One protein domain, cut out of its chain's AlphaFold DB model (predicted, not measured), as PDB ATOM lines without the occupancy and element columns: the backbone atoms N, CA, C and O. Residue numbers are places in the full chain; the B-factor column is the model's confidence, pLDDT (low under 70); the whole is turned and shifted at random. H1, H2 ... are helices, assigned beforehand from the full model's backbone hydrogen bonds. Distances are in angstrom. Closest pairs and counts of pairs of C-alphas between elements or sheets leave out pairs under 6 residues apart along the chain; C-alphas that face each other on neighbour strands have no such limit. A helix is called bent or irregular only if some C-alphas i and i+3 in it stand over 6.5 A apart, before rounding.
ATOM      1  N   LEU A   2      20.817  23.049  22.081       31.94
ATOM      2  CA  LEU A   2      19.512  23.573  21.677       31.94
ATOM      3  C   LEU A   2      18.494  22.550  22.164       31.94
ATOM      4  O   LEU A   2      18.219  21.565  21.485       31.94
ATOM      5  N   THR A   3      18.009  22.731  23.390       35.94
ATOM      6  CA  THR A   3      16.793  22.050  23.827       35.94
ATOM      7  C   THR A   3      15.703  22.458  22.847       35.94
ATOM      8  O   THR A   3      15.328  23.630  22.784       35.94
ATOM      9  N   THR A   4      15.238  21.512  22.040       45.06
ATOM     10  CA  THR A   4      14.030  21.625  21.230       45.06
ATOM     11  C   THR A   4      12.855  21.839  22.174       45.06
ATOM     12  O   THR A   4      12.186  20.907  22.608       45.06
ATOM     13  N   ASN A   5      12.647  23.097  22.559       48.44
ATOM     14  CA  ASN A   5      11.520  23.501  23.372       48.44
ATOM     15  C   ASN A   5      10.260  23.234  22.542       48.44
ATOM     16  O   ASN A   5      10.115  23.766  21.441       48.44
ATOM     17  N   TYR A   6       9.382  22.361  23.028       53.09
ATOM     18  CA  TYR A   6       8.195  21.902  22.299       53.09
ATOM     19  C   TYR A   6       7.294  23.083  21.878       53.09
ATOM     20  O   TYR A   6       6.671  23.061  20.816       53.09
ATOM     21  N   SER A   7       7.308  24.166  22.665       54.69
ATOM     22  CA  SER A   7       6.675  25.453  22.353       54.69
ATOM     23  C   SER A   7       7.248  26.116  21.096       54.69
ATOM     24  O   SER A   7       6.481  26.558  20.244       54.69
ATOM     25  N   ASN A   8       8.572  26.111  20.914       73.00
ATOM     26  CA  ASN A   8       9.225  26.664  19.723       73.00
ATOM     27  C   ASN A   8       8.854  25.880  18.457       73.00
ATOM     28  O   ASN A   8       8.700  26.474  17.393       73.00
ATOM     29  N   ILE A   9       8.658  24.560  18.565       80.94
ATOM     30  CA  ILE A   9       8.233  23.724  17.433       80.94
ATOM     31  C   ILE A   9       6.797  24.059  17.018       80.94
ATOM     32  O   ILE A   9       6.524  24.181  15.826       80.94
ATOM     33  N   ASN A  10       5.882  24.225  17.975       86.75
ATOM     34  CA  ASN A  10       4.484  24.540  17.669       86.75
ATOM     35  C   ASN A  10       4.322  25.954  17.104       86.75
ATOM     36  O   ASN A  10       3.612  26.126  16.116       86.75
ATOM     37  N   ILE A  11       5.036  26.938  17.662       90.81
ATOM     38  CA  ILE A  11       5.063  28.307  17.126       90.81
ATOM     39  C   ILE A  11       5.600  28.300  15.693       90.81
ATOM     40  O   ILE A  11       4.977  28.874  14.804       90.81
ATOM     41  N   TYR A  12       6.711  27.600  15.441       86.50
ATOM     42  CA  TYR A  12       7.273  27.493  14.095       86.50
ATOM     43  C   TYR A  12       6.309  26.822  13.110       86.50
ATOM     44  O   TYR A  12       6.153  27.298  11.989       86.50
ATOM     45  N   LYS A  13       5.643  25.733  13.516       89.69
ATOM     46  CA  LYS A  13       4.652  25.048  12.674       89.69
ATOM     47  C   LYS A  13       3.481  25.961  12.316       89.69
ATOM     48  O   LYS A  13       3.113  25.999  11.146       89.69
ATOM     49  N   GLN A  14       2.935  26.693  13.288       93.44
ATOM     50  CA  GLN A  14       1.834  27.625  13.046       93.44
ATOM     51  C   GLN A  14       2.267  28.752  12.107       93.44
ATOM     52  O   GLN A  14       1.666  28.934  11.056       93.44
ATOM     53  N   TRP A  15       3.376  29.424  12.426       93.44
ATOM     54  CA  TRP A  15       3.921  30.497  11.594       93.44
ATOM     55  C   TRP A  15       4.202  30.035  10.158       93.44
ATOM     56  O   TRP A  15       3.877  30.732   9.201       93.44
ATOM     57  N   ARG A  16       4.765  28.830   9.992       92.62
ATOM     58  CA  ARG A  16       4.992  28.229   8.675       92.62
ATOM     59  C   ARG A  16       3.677  28.004   7.930       92.62
ATOM     60  O   ARG A  16       3.643  28.230   6.724       92.62
ATOM     61  N   SER A  17       2.629  27.540   8.613       93.31
ATOM     62  CA  SER A  17       1.304  27.352   8.012       93.31
ATOM     63  C   SER A  17       0.736  28.679   7.514       93.31
ATOM     64  O   SER A  17       0.389  28.783   6.341       93.31
ATOM     65  N   ASP A  18       0.739  29.703   8.369       94.62
ATOM     66  CA  ASP A  18       0.211  31.032   8.043       94.62
ATOM     67  C   ASP A  18       0.979  31.667   6.870       94.62
ATOM     68  O   ASP A  18       0.384  32.227   5.947       94.62
ATOM     69  N   LEU A  19       2.309  31.522   6.857       92.38
ATOM     70  CA  LEU A  19       3.156  31.969   5.751       92.38
ATOM     71  C   LEU A  19       2.805  31.247   4.445       92.38
ATOM     72  O   LEU A  19       2.674  31.888   3.405       92.38
ATOM     73  N   ILE A  20       2.653  29.921   4.491       93.06
ATOM     74  CA  ILE A  20       2.279  29.110   3.326       93.06
ATOM     75  C   ILE A  20       0.916  29.536   2.777       93.06
ATOM     76  O   ILE A  20       0.759  29.625   1.558       93.06
ATOM     77  N   ASP A  21      -0.056  29.808   3.647       93.62
ATOM     78  CA  ASP A  21      -1.380  30.282   3.244       93.62
ATOM     79  C   ASP A  21      -1.306  31.650   2.555       93.62
ATOM     80  O   ASP A  21      -1.936  31.838   1.511       93.62
ATOM     81  N   LEU A  22      -0.475  32.566   3.066       92.88
ATOM     82  CA  LEU A  22      -0.267  33.894   2.485       92.88
ATOM     83  C   LEU A  22       0.377  33.837   1.092       92.88
ATOM     84  O   LEU A  22      -0.064  34.531   0.176       92.88
ATOM     85  N   ILE A  23       1.420  33.022   0.916       92.88
ATOM     86  CA  ILE A  23       2.176  32.987  -0.346       92.88
ATOM     87  C   ILE A  23       1.509  32.132  -1.425       92.88
ATOM     88  O   ILE A  23       1.912  32.209  -2.582       92.88
ATOM     89  N   ARG A  24       0.511  31.304  -1.083       92.56
ATOM     90  CA  ARG A  24      -0.070  30.317  -2.008       92.56
ATOM     91  C   ARG A  24      -0.622  30.955  -3.279       92.56
ATOM     92  O   ARG A  24      -0.318  30.480  -4.368       92.56
ATOM     93  N   SER A  25      -1.401  32.029  -3.150       92.50
ATOM     94  CA  SER A  25      -1.991  32.727  -4.301       92.50
ATOM     95  C   SER A  25      -0.920  33.331  -5.210       92.50
ATOM     96  O   SER A  25      -1.010  33.227  -6.431       92.50
ATOM     97  N   ILE A  26       0.124  33.900  -4.610       91.06
ATOM     98  CA  ILE A  26       1.258  34.508  -5.308       91.06
ATOM     99  C   ILE A  26       2.084  33.430  -6.025       91.06
ATOM    100  O   ILE A  26       2.429  33.594  -7.191       91.06
ATOM    101  N   TYR A  27       2.343  32.299  -5.366       92.38
ATOM    102  CA  TYR A  27       3.003  31.139  -5.964       92.38
ATOM    103  C   TYR A  27       2.229  30.616  -7.178       92.38
ATOM    104  O   TYR A  27       2.817  30.408  -8.235       92.38
ATOM    105  N   THR A  28       0.908  30.460  -7.061       90.56
ATOM    106  CA  THR A  28       0.060  30.051  -8.190       90.56
ATOM    107  C   THR A  28       0.071  31.087  -9.314       90.56
ATOM    108  O   THR A  28       0.015  30.711 -10.480       90.56
ATOM    109  N   TYR A  29       0.164  32.378  -8.985       89.25
ATOM    110  CA  TYR A  29       0.243  33.435  -9.989       89.25
ATOM    111  C   TYR A  29       1.578  33.461 -10.734       89.25
ATOM    112  O   TYR A  29       1.553  33.766 -11.918       89.25
ATOM    113  N   TRP A  41      12.274  41.908 -16.259       83.00
ATOM    114  CA  TRP A  41      13.323  41.332 -15.399       83.00
ATOM    115  C   TRP A  41      12.893  41.196 -13.924       83.00
ATOM    116  O   TRP A  41      13.269  40.245 -13.245       83.00
ATOM    117  N   ILE A  42      12.075  42.137 -13.440       85.56
ATOM    118  CA  ILE A  42      11.566  42.149 -12.070       85.56
ATOM    119  C   ILE A  42      10.619  40.976 -11.783       85.56
ATOM    120  O   ILE A  42      10.649  40.435 -10.683       85.56
ATOM    121  N   ASP A  43       9.833  40.537 -12.767       86.25
ATOM    122  CA  ASP A  43       8.910  39.412 -12.617       86.25
ATOM    123  C   ASP A  43       9.690  38.095 -12.491       86.25
ATOM    124  O   ASP A  43       9.346  37.252 -11.663       86.25
ATOM    125  N   THR A  44      10.816  37.964 -13.204       84.31
ATOM    126  CA  THR A  44      11.753  36.842 -13.044       84.31
ATOM    127  C   THR A  44      12.363  36.813 -11.644       84.31
ATOM    128  O   THR A  44      12.423  35.757 -11.013       84.31
ATOM    129  N   VAL A  45      12.787  37.972 -11.130       86.81
ATOM    130  CA  VAL A  45      13.326  38.080  -9.764       86.81
ATOM    131  C   VAL A  45      12.263  37.703  -8.738       86.81
ATOM    132  O   VAL A  45      12.529  36.882  -7.863       86.81
ATOM    133  N   TYR A  46      11.041  38.225  -8.869       89.50
ATOM    134  CA  TYR A  46       9.942  37.857  -7.982       89.50
ATOM    135  C   TYR A  46       9.630  36.365  -8.044       89.50
ATOM    136  O   TYR A  46       9.521  35.740  -6.988       89.50
ATOM    137  N   ARG A  47       9.557  35.765  -9.239       90.56
ATOM    138  CA  ARG A  47       9.347  34.321  -9.389       90.56
ATOM    139  C   ARG A  47      10.404  33.533  -8.620       90.56
ATOM    140  O   ARG A  47      10.041  32.668  -7.828       90.56
ATOM    141  N   ASN A  48      11.685  33.850  -8.803       88.50
ATOM    142  CA  ASN A  48      12.775  33.145  -8.127       88.50
ATOM    143  C   ASN A  48      12.661  33.240  -6.598       88.50
ATOM    144  O   ASN A  48      12.777  32.223  -5.914       88.50
ATOM    145  N   GLU A  49      12.354  34.419  -6.058       89.75
ATOM    146  CA  GLU A  49      12.167  34.611  -4.613       89.75
ATOM    147  C   GLU A  49      10.941  33.859  -4.071       89.75
ATOM    148  O   GLU A  49      10.996  33.227  -3.011       89.75
ATOM    149  N   ILE A  50       9.832  33.867  -4.813       92.62
ATOM    150  CA  ILE A  50       8.599  33.172  -4.430       92.62
ATOM    151  C   ILE A  50       8.798  31.656  -4.475       92.62
ATOM    152  O   ILE A  50       8.399  30.963  -3.536       92.62
ATOM    153  N   LEU A  51       9.436  31.131  -5.524       92.44
ATOM    154  CA  LEU A  51       9.761  29.710  -5.644       92.44
ATOM    155  C   LEU A  51      10.739  29.278  -4.547       92.44
ATOM    156  O   LEU A  51      10.506  28.254  -3.903       92.44
ATOM    157  N   SER A  52      11.779  30.075  -4.281       90.81
ATOM    158  CA  SER A  52      12.745  29.833  -3.202       90.81
ATOM    159  C   SER A  52      12.060  29.789  -1.833       90.81
ATOM    160  O   SER A  52      12.269  28.853  -1.058       90.81
ATOM    161  N   THR A  53      11.150  30.728  -1.564       92.25
ATOM    162  CA  THR A  53      10.344  30.757  -0.334       92.25
ATOM    163  C   THR A  53       9.435  29.529  -0.238       92.25
ATOM    164  O   THR A  53       9.441  28.816   0.769       92.25
ATOM    165  N   ALA A  54       8.681  29.227  -1.298       93.44
ATOM    166  CA  ALA A  54       7.796  28.066  -1.358       93.44
ATOM    167  C   ALA A  54       8.568  26.757  -1.123       93.44
ATOM    168  O   ALA A  54       8.106  25.878  -0.396       93.44
ATOM    169  N   TYR A  55       9.769  26.652  -1.684       91.31
ATOM    170  CA  TYR A  55      10.682  25.545  -1.459       91.31
ATOM    171  C   TYR A  55      11.187  25.472  -0.008       91.31
ATOM    172  O   TYR A  55      11.112  24.419   0.637       91.31
ATOM    173  N   GLN A  56      11.700  26.582   0.527       88.69
ATOM    174  CA  GLN A  56      12.279  26.657   1.868       88.69
ATOM    175  C   GLN A  56      11.285  26.185   2.932       88.69
ATOM    176  O   GLN A  56      11.653  25.424   3.828       88.69
ATOM    177  N   TYR A  57      10.016  26.561   2.776       90.50
ATOM    178  CA  TYR A  57       8.933  26.179   3.679       90.50
ATOM    179  C   TYR A  57       8.138  24.961   3.194       90.50
ATOM    180  O   TYR A  57       7.067  24.680   3.724       90.50
ATOM    181  N   SER A  58       8.671  24.198   2.231       90.75
ATOM    182  CA  SER A  58       8.096  22.957   1.684       90.75
ATOM    183  C   SER A  58       6.591  23.061   1.411       90.75
ATOM    184  O   SER A  58       5.788  22.254   1.885       90.75
ATOM    185  N   LEU A  59       6.202  24.090   0.657       94.19
ATOM    186  CA  LEU A  59       4.895  24.146   0.020       94.19
ATOM    187  C   LEU A  59       4.735  22.884  -0.834       94.19
ATOM    188  O   LEU A  59       5.593  22.581  -1.669       94.19
ATOM    189  N   LYS A  60       3.641  22.146  -0.625       93.06
ATOM    190  CA  LYS A  60       3.456  20.820  -1.224       93.06
ATOM    191  C   LYS A  60       3.539  20.852  -2.755       93.06
ATOM    192  O   LYS A  60       4.321  20.105  -3.318       93.06
ATOM    193  N   SER A  61       2.824  21.767  -3.409       94.00
ATOM    194  CA  SER A  61       2.833  21.903  -4.876       94.00
ATOM    195  C   SER A  61       4.222  22.204  -5.448       94.00
ATOM    196  O   SER A  61       4.593  21.655  -6.478       94.00
ATOM    197  N   CYS A  62       5.010  23.038  -4.759       94.62
ATOM    198  CA  CYS A  62       6.394  23.331  -5.136       94.62
ATOM    199  C   CYS A  62       7.278  22.087  -5.000       94.62
ATOM    200  O   CYS A  62       8.034  21.756  -5.909       94.62
ATOM    201  N   THR A  63       7.127  21.368  -3.887       94.81
ATOM    202  CA  THR A  63       7.887  20.146  -3.599       94.81
ATOM    203  C   THR A  63       7.583  19.050  -4.621       94.81
ATOM    204  O   THR A  63       8.510  18.506  -5.212       94.81
ATOM    205  N   ASP A  64       6.299  18.774  -4.867       95.56
ATOM    206  CA  ASP A  64       5.852  17.744  -5.809       95.56
ATOM    207  C   ASP A  64       6.388  18.030  -7.224       95.56
ATOM    208  O   ASP A  64       6.949  17.148  -7.873       95.56
ATOM    209  N   TYR A  65       6.278  19.282  -7.683       95.00
ATOM    210  CA  TYR A  65       6.741  19.667  -9.017       95.00
ATOM    211  C   TYR A  65       8.267  19.599  -9.152       95.00
ATOM    212  O   TYR A  65       8.784  19.108 -10.152       95.00
ATOM    213  N   ALA A  66       9.009  20.021  -8.127       94.81
ATOM    214  CA  ALA A  66      10.463  19.890  -8.112       94.81
ATOM    215  C   ALA A  66      10.917  18.418  -8.150       94.81
ATOM    216  O   ALA A  66      11.930  18.100  -8.773       94.81
ATOM    217  N   GLN A  67      10.186  17.504  -7.506       94.56
ATOM    218  CA  GLN A  67      10.463  16.068  -7.611       94.56
ATOM    219  C   GLN A  67      10.175  15.535  -9.013       94.56
ATOM    220  O   GLN A  67      10.993  14.793  -9.555       94.56
ATOM    221  N   GLN A  68       9.061  15.947  -9.620       93.12
ATOM    222  CA  GLN A  68       8.721  15.576 -10.991       93.12
ATOM    223  C   GLN A  68       9.803  16.033 -11.982       93.12
ATOM    224  O   GLN A  68      10.339  15.204 -12.713       93.12
ATOM    225  N   LEU A  69      10.197  17.312 -11.949       92.12
ATOM    226  CA  LEU A  69      11.254  17.849 -12.818       92.12
ATOM    227  C   LEU A  69      12.577  17.093 -12.663       92.12
ATOM    228  O   LEU A  69      13.277  16.831 -13.640       92.12
ATOM    229  N   PHE A  70      12.930  16.736 -11.428       91.75
ATOM    230  CA  PHE A  70      14.138  15.965 -11.168       91.75
ATOM    231  C   PHE A  70      14.062  14.571 -11.791       91.75
ATOM    232  O   PHE A  70      15.007  14.145 -12.450       91.75
ATOM    233  N   GLN A  71      12.941  13.870 -11.610       89.31
ATOM    234  CA  GLN A  71      12.728  12.551 -12.206       89.31
ATOM    235  C   GLN A  71      12.772  12.614 -13.732       89.31
ATOM    236  O   GLN A  71      13.439  11.792 -14.351       89.31
ATOM    237  N   GLU A  72      12.119  13.606 -14.336       86.88
ATOM    238  CA  GLU A  72      12.121  13.799 -15.786       86.88
ATOM    239  C   GLU A  72      13.538  14.027 -16.326       86.88
ATOM    240  O   GLU A  72      13.950  13.393 -17.296       86.88
ATOM    241  N   CYS A  73      14.315  14.876 -15.655       85.19
ATOM    242  CA  CYS A  73      15.678  15.194 -16.056       85.19
ATOM    243  C   CYS A  73      16.636  14.003 -15.894       85.19
ATOM    244  O   CYS A  73      17.371  13.673 -16.823       85.19
ATOM    245  N   PHE A  74      16.646  13.355 -14.726       77.88
ATOM    246  CA  PHE A  74      17.657  12.346 -14.386       77.88
ATOM    247  C   PHE A  74      17.309  10.928 -14.859       77.88
ATOM    248  O   PHE A  74      18.216  10.106 -14.974       77.88
ATOM    249  N   ASN A  75      16.042  10.627 -15.170       73.12
ATOM    250  CA  ASN A  75      15.663   9.313 -15.709       73.12
ATOM    251  C   ASN A  75      15.702   9.248 -17.243       73.12
ATOM    252  O   ASN A  75      15.817   8.151 -17.790       73.12
ATOM    253  N   HIS A  76      15.574  10.381 -17.945       60.66
ATOM    254  CA  HIS A  76      15.309  10.380 -19.392       60.66
ATOM    255  C   HIS A  76      16.330  11.132 -20.252       60.66
ATOM    256  O   HIS A  76      16.242  11.046 -21.476       60.66
ATOM    257  N   SER A  77      17.296  11.848 -19.668       59.25
ATOM    258  CA  SER A  77      18.219  12.687 -20.437       59.25
ATOM    259  C   SER A  77      19.661  12.579 -19.949       59.25
ATOM    260  O   SER A  77      19.931  12.518 -18.752       59.25
ATOM    261  N   SER A  78      20.608  12.611 -20.889       65.00
ATOM    262  CA  SER A  78      22.032  12.818 -20.595       65.00
ATOM    263  C   SER A  78      22.365  14.285 -20.295       65.00
ATOM    264  O   SER A  78      23.431  14.569 -19.758       65.00
ATOM    265  N   ASN A  79      21.465  15.210 -20.648       72.94
ATOM    266  CA  ASN A  79      21.632  16.652 -20.479       72.94
ATOM    267  C   ASN A  79      20.588  17.210 -19.513       72.94
ATOM    268  O   ASN A  79      19.410  16.857 -19.586       72.94
ATOM    269  N   ASN A  80      21.002  18.146 -18.663       81.00
ATOM    270  CA  ASN A  80      20.098  18.769 -17.711       81.00
ATOM    271  C   ASN A  80      19.117  19.740 -18.395       81.00
ATOM    272  O   ASN A  80      19.511  20.826 -18.825       81.00
ATOM    273  N   THR A  81      17.843  19.348 -18.461       85.62
ATOM    274  CA  THR A  81      16.745  20.126 -19.059       85.62
ATOM    275  C   THR A  81      16.078  21.097 -18.085       85.62
ATOM    276  O   THR A  81      15.242  21.895 -18.502       85.62
ATOM    277  N   ILE A  82      16.442  21.064 -16.800       90.00
ATOM    278  CA  ILE A  82      15.916  21.983 -15.790       90.00
ATOM    279  C   ILE A  82      16.437  23.393 -16.093       90.00
ATOM    280  O   ILE A  82      17.649  23.600 -16.248       90.00
ATOM    281  N   GLU A  83      15.520  24.365 -16.135       88.06
ATOM    282  CA  GLU A  83      15.859  25.780 -16.302       88.06
ATOM    283  C   GLU A  83      16.876  26.207 -15.234       88.06
ATOM    284  O   GLU A  83      16.737  25.883 -14.053       88.06
ATOM    285  N   ILE A  84      17.904  26.947 -15.652       88.44
ATOM    286  CA  ILE A  84      19.068  27.302 -14.829       88.44
ATOM    287  C   ILE A  84      18.658  27.924 -13.483       88.44
ATOM    288  O   ILE A  84      19.198  27.548 -12.442       88.44
ATOM    289  N   ASN A  85      17.653  28.805 -13.493       86.69
ATOM    290  CA  ASN A  85      17.132  29.486 -12.302       86.69
ATOM    291  C   ASN A  85      16.495  28.535 -11.277       86.69
ATOM    292  O   ASN A  85      16.429  28.838 -10.088       86.69
ATOM    293  N   TYR A  86      16.030  27.370 -11.725       91.06
ATOM    294  CA  TYR A  86      15.276  26.419 -10.914       91.06
ATOM    295  C   TYR A  86      16.123  25.248 -10.425       91.06
ATOM    296  O   TYR A  86      15.719  24.553  -9.492       91.06
ATOM    297  N   ARG A  87      17.306  25.031 -11.013       92.56
ATOM    298  CA  ARG A  87      18.186  23.897 -10.693       92.56
ATOM    299  C   ARG A  87      18.506  23.791  -9.212       92.56
ATOM    300  O   ARG A  87      18.367  22.709  -8.653       92.56
ATOM    301  N   GLU A  88      18.873  24.895  -8.562       92.25
ATOM    302  CA  GLU A  88      19.195  24.873  -7.129       92.25
ATOM    303  C   GLU A  88      17.998  24.395  -6.296       92.25
ATOM    304  O   GLU A  88      18.141  23.493  -5.468       92.25
ATOM    305  N   ILE A  89      16.804  24.931  -6.572       93.81
ATOM    306  CA  ILE A  89      15.563  24.534  -5.898       93.81
ATOM    307  C   ILE A  89      15.284  23.049  -6.137       93.81
ATOM    308  O   ILE A  89      15.025  22.305  -5.187       93.81
ATOM    309  N   VAL A  90      15.364  22.598  -7.388       95.06
ATOM    310  CA  VAL A  90      15.078  21.213  -7.774       95.06
ATOM    311  C   VAL A  90      16.062  20.245  -7.111       95.06
ATOM    312  O   VAL A  90      15.638  19.286  -6.460       95.06
ATOM    313  N   TYR A  91      17.363  20.513  -7.186       95.38
ATOM    314  CA  TYR A  91      18.388  19.668  -6.580       95.38
ATOM    315  C   TYR A  91      18.274  19.622  -5.056       95.38
ATOM    316  O   TYR A  91      18.260  18.543  -4.469       95.38
ATOM    317  N   CYS A  92      18.159  20.779  -4.402       95.38
ATOM    318  CA  CYS A  92      18.110  20.882  -2.946       95.38
ATOM    319  C   CYS A  92      16.786  20.293  -2.400       95.38
ATOM    320  O   CYS A  92      16.773  19.706  -1.315       95.38
ATOM    321  N   THR A  93      15.671  20.363  -3.147       95.50
ATOM    322  CA  THR A  93      14.422  19.638  -2.817       95.50
ATOM    323  C   THR A  93      14.627  18.138  -2.822       95.50
ATOM    324  O   THR A  93      14.329  17.468  -1.832       95.50
ATOM    325  N   ASN A  94      15.177  17.612  -3.912       95.00
ATOM    326  CA  ASN A  94      15.364  16.177  -4.051       95.00
ATOM    327  C   ASN A  94      16.442  15.658  -3.100       95.00
ATOM    328  O   ASN A  94      16.272  14.578  -2.554       95.00
ATOM    329  N   MET A  95      17.484  16.437  -2.794       96.25
ATOM    330  CA  MET A  95      18.493  16.049  -1.806       96.25
ATOM    331  C   MET A  95      17.928  15.967  -0.382       96.25
ATOM    332  O   MET A  95      18.313  15.074   0.370       96.25
ATOM    333  N   ARG A  96      16.992  16.853  -0.002       94.44
ATOM    334  CA  ARG A  96      16.313  16.774   1.308       94.44
ATOM    335  C   ARG A  96      15.503  15.489   1.465       94.44
ATOM    336  O   ARG A  96      15.430  14.962   2.567       94.44
ATOM    337  N   LEU A  97      14.877  15.029   0.381       92.00
ATOM    338  CA  LEU A  97      13.996  13.854   0.354       92.00
ATOM    339  C   LEU A  97      14.708  12.578  -0.128       92.00
ATOM    340  O   LEU A  97      14.105  11.509  -0.181       92.00
ATOM    341  N   GLY A  98      15.967  12.706  -0.532       89.56
ATOM    342  CA  GLY A  98      16.684  11.713  -1.312       89.56
ATOM    343  C   GLY A  98      17.515  10.746  -0.486       89.56
ATOM    344  O   GLY A  98      17.676  10.870   0.726       89.56
ATOM    345  N   SER A  99      18.075   9.761  -1.186       92.44
ATOM    346  CA  SER A  99      18.928   8.726  -0.610       92.44
ATOM    347  C   SER A  99      20.418   9.035  -0.791       92.44
ATOM    348  O   SER A  99      20.816   9.928  -1.542       92.44
ATOM    349  N   ARG A 100      21.275   8.221  -0.165       96.06
ATOM    350  CA  ARG A 100      22.730   8.251  -0.403       96.06
ATOM    351  C   ARG A 100      23.100   8.011  -1.869       96.06
ATOM    352  O   ARG A 100      24.101   8.546  -2.326       96.06
TER     353      ARG A 100
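What this domain is: This is residues 2 to 29 and 41 to 100 of the 181 residues of the protein "Hypothetical protein" of Rotaria sordida (UniProt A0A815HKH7). A long kinked helix, H1, reaches out like an arm from a small body of three helices, H2, H3 and H4; its residues 20 to 27 pack on H2, while its residues 6 to 15, together with residues 2 to 5 before it, stick out free. In the body, H2 and H4 run side by side in the same direction, and H3 crosses H4 at nearly a right angle and meets H2 near one end. The printed part has 88 residues with four named helices, H1, H2, H3 and H4 in chain order, and no named strand; the class is all helix. The whole is loose, with a radius of gyration of the C-alphas of 15.2 A, and flat, spanning 47 by 37 by 19 A.

Where its parts are: H1, residues 6 to 29, is the longest helix at 35.2 A from first to last C-alpha and begins with C-alpha 6 at (8.195, 21.902, 22.299). It has a kink of 39 degrees near residue 23 and is irregular, with C-alphas 22 and 25 7.1 A apart. H2, residues 41 to 56, is 22.7 A long, with C-alpha 41 at (13.323, 41.332, -15.399). H3, residues 60 to 76, is 24.1 A long. H4, residues 84 to 97, is 20.9 A long and ends with C-alpha 97 at (13.996, 13.854, 0.354); it is irregular too, with C-alphas 85 and 88 7.2 A apart.

How they stand to each other: H1 touches H2 with residues 20 to 27 alone, opposite ways at a shallow tilt of 34 degrees, only just short of steep; their closest C-alphas, of Tyr 27 and Ile 50, are 6.1 A apart. H2 is the hub, touching the three other helices. It touches H4 at a shallow tilt of 3 degrees, the same way, with the closest C-alphas, of Ser 52 and Ile 89, 6.6 A apart. H3 touches H2 with residues 62 to 63 alone, about perpendicular at 82 degrees; the closest C-alphas, of Tyr 55 and Cys 62, are 6.1 A apart. H3 and H4 touch about perpendicular, at 80 degrees, with the C-alphas of Ala 66 and Val 90 closest at 4.8 A. The helix packing is part aligned, part crossed: two of these four pairs are at a shallow tilt. H1 and H3 are near each other, while H1 and H4 are apart. Every O i to N i+4 pair is within hydrogen-bond range in H2 and H3, against 18 of 20 in H1 and 8 of 10 in H4.

The domain as a whole: The two C-alphas farthest apart, of Ser 7 and Ser 78, are 47.3 A from each other. Residues 2 to 15, of which 6 to 15 belong to H1, stand free; the body without them spans 38 by 31 by 16 A. Residues 30 to 40 are not printed, and C-alphas 29 and 41 are 16.2 A apart across this cut. The link from H2 to H3 is tight and that from H3 to H4 short. The mean pLDDT of the printed part is 86.2, with residues 2 to 7 and 76 to 78 under 70.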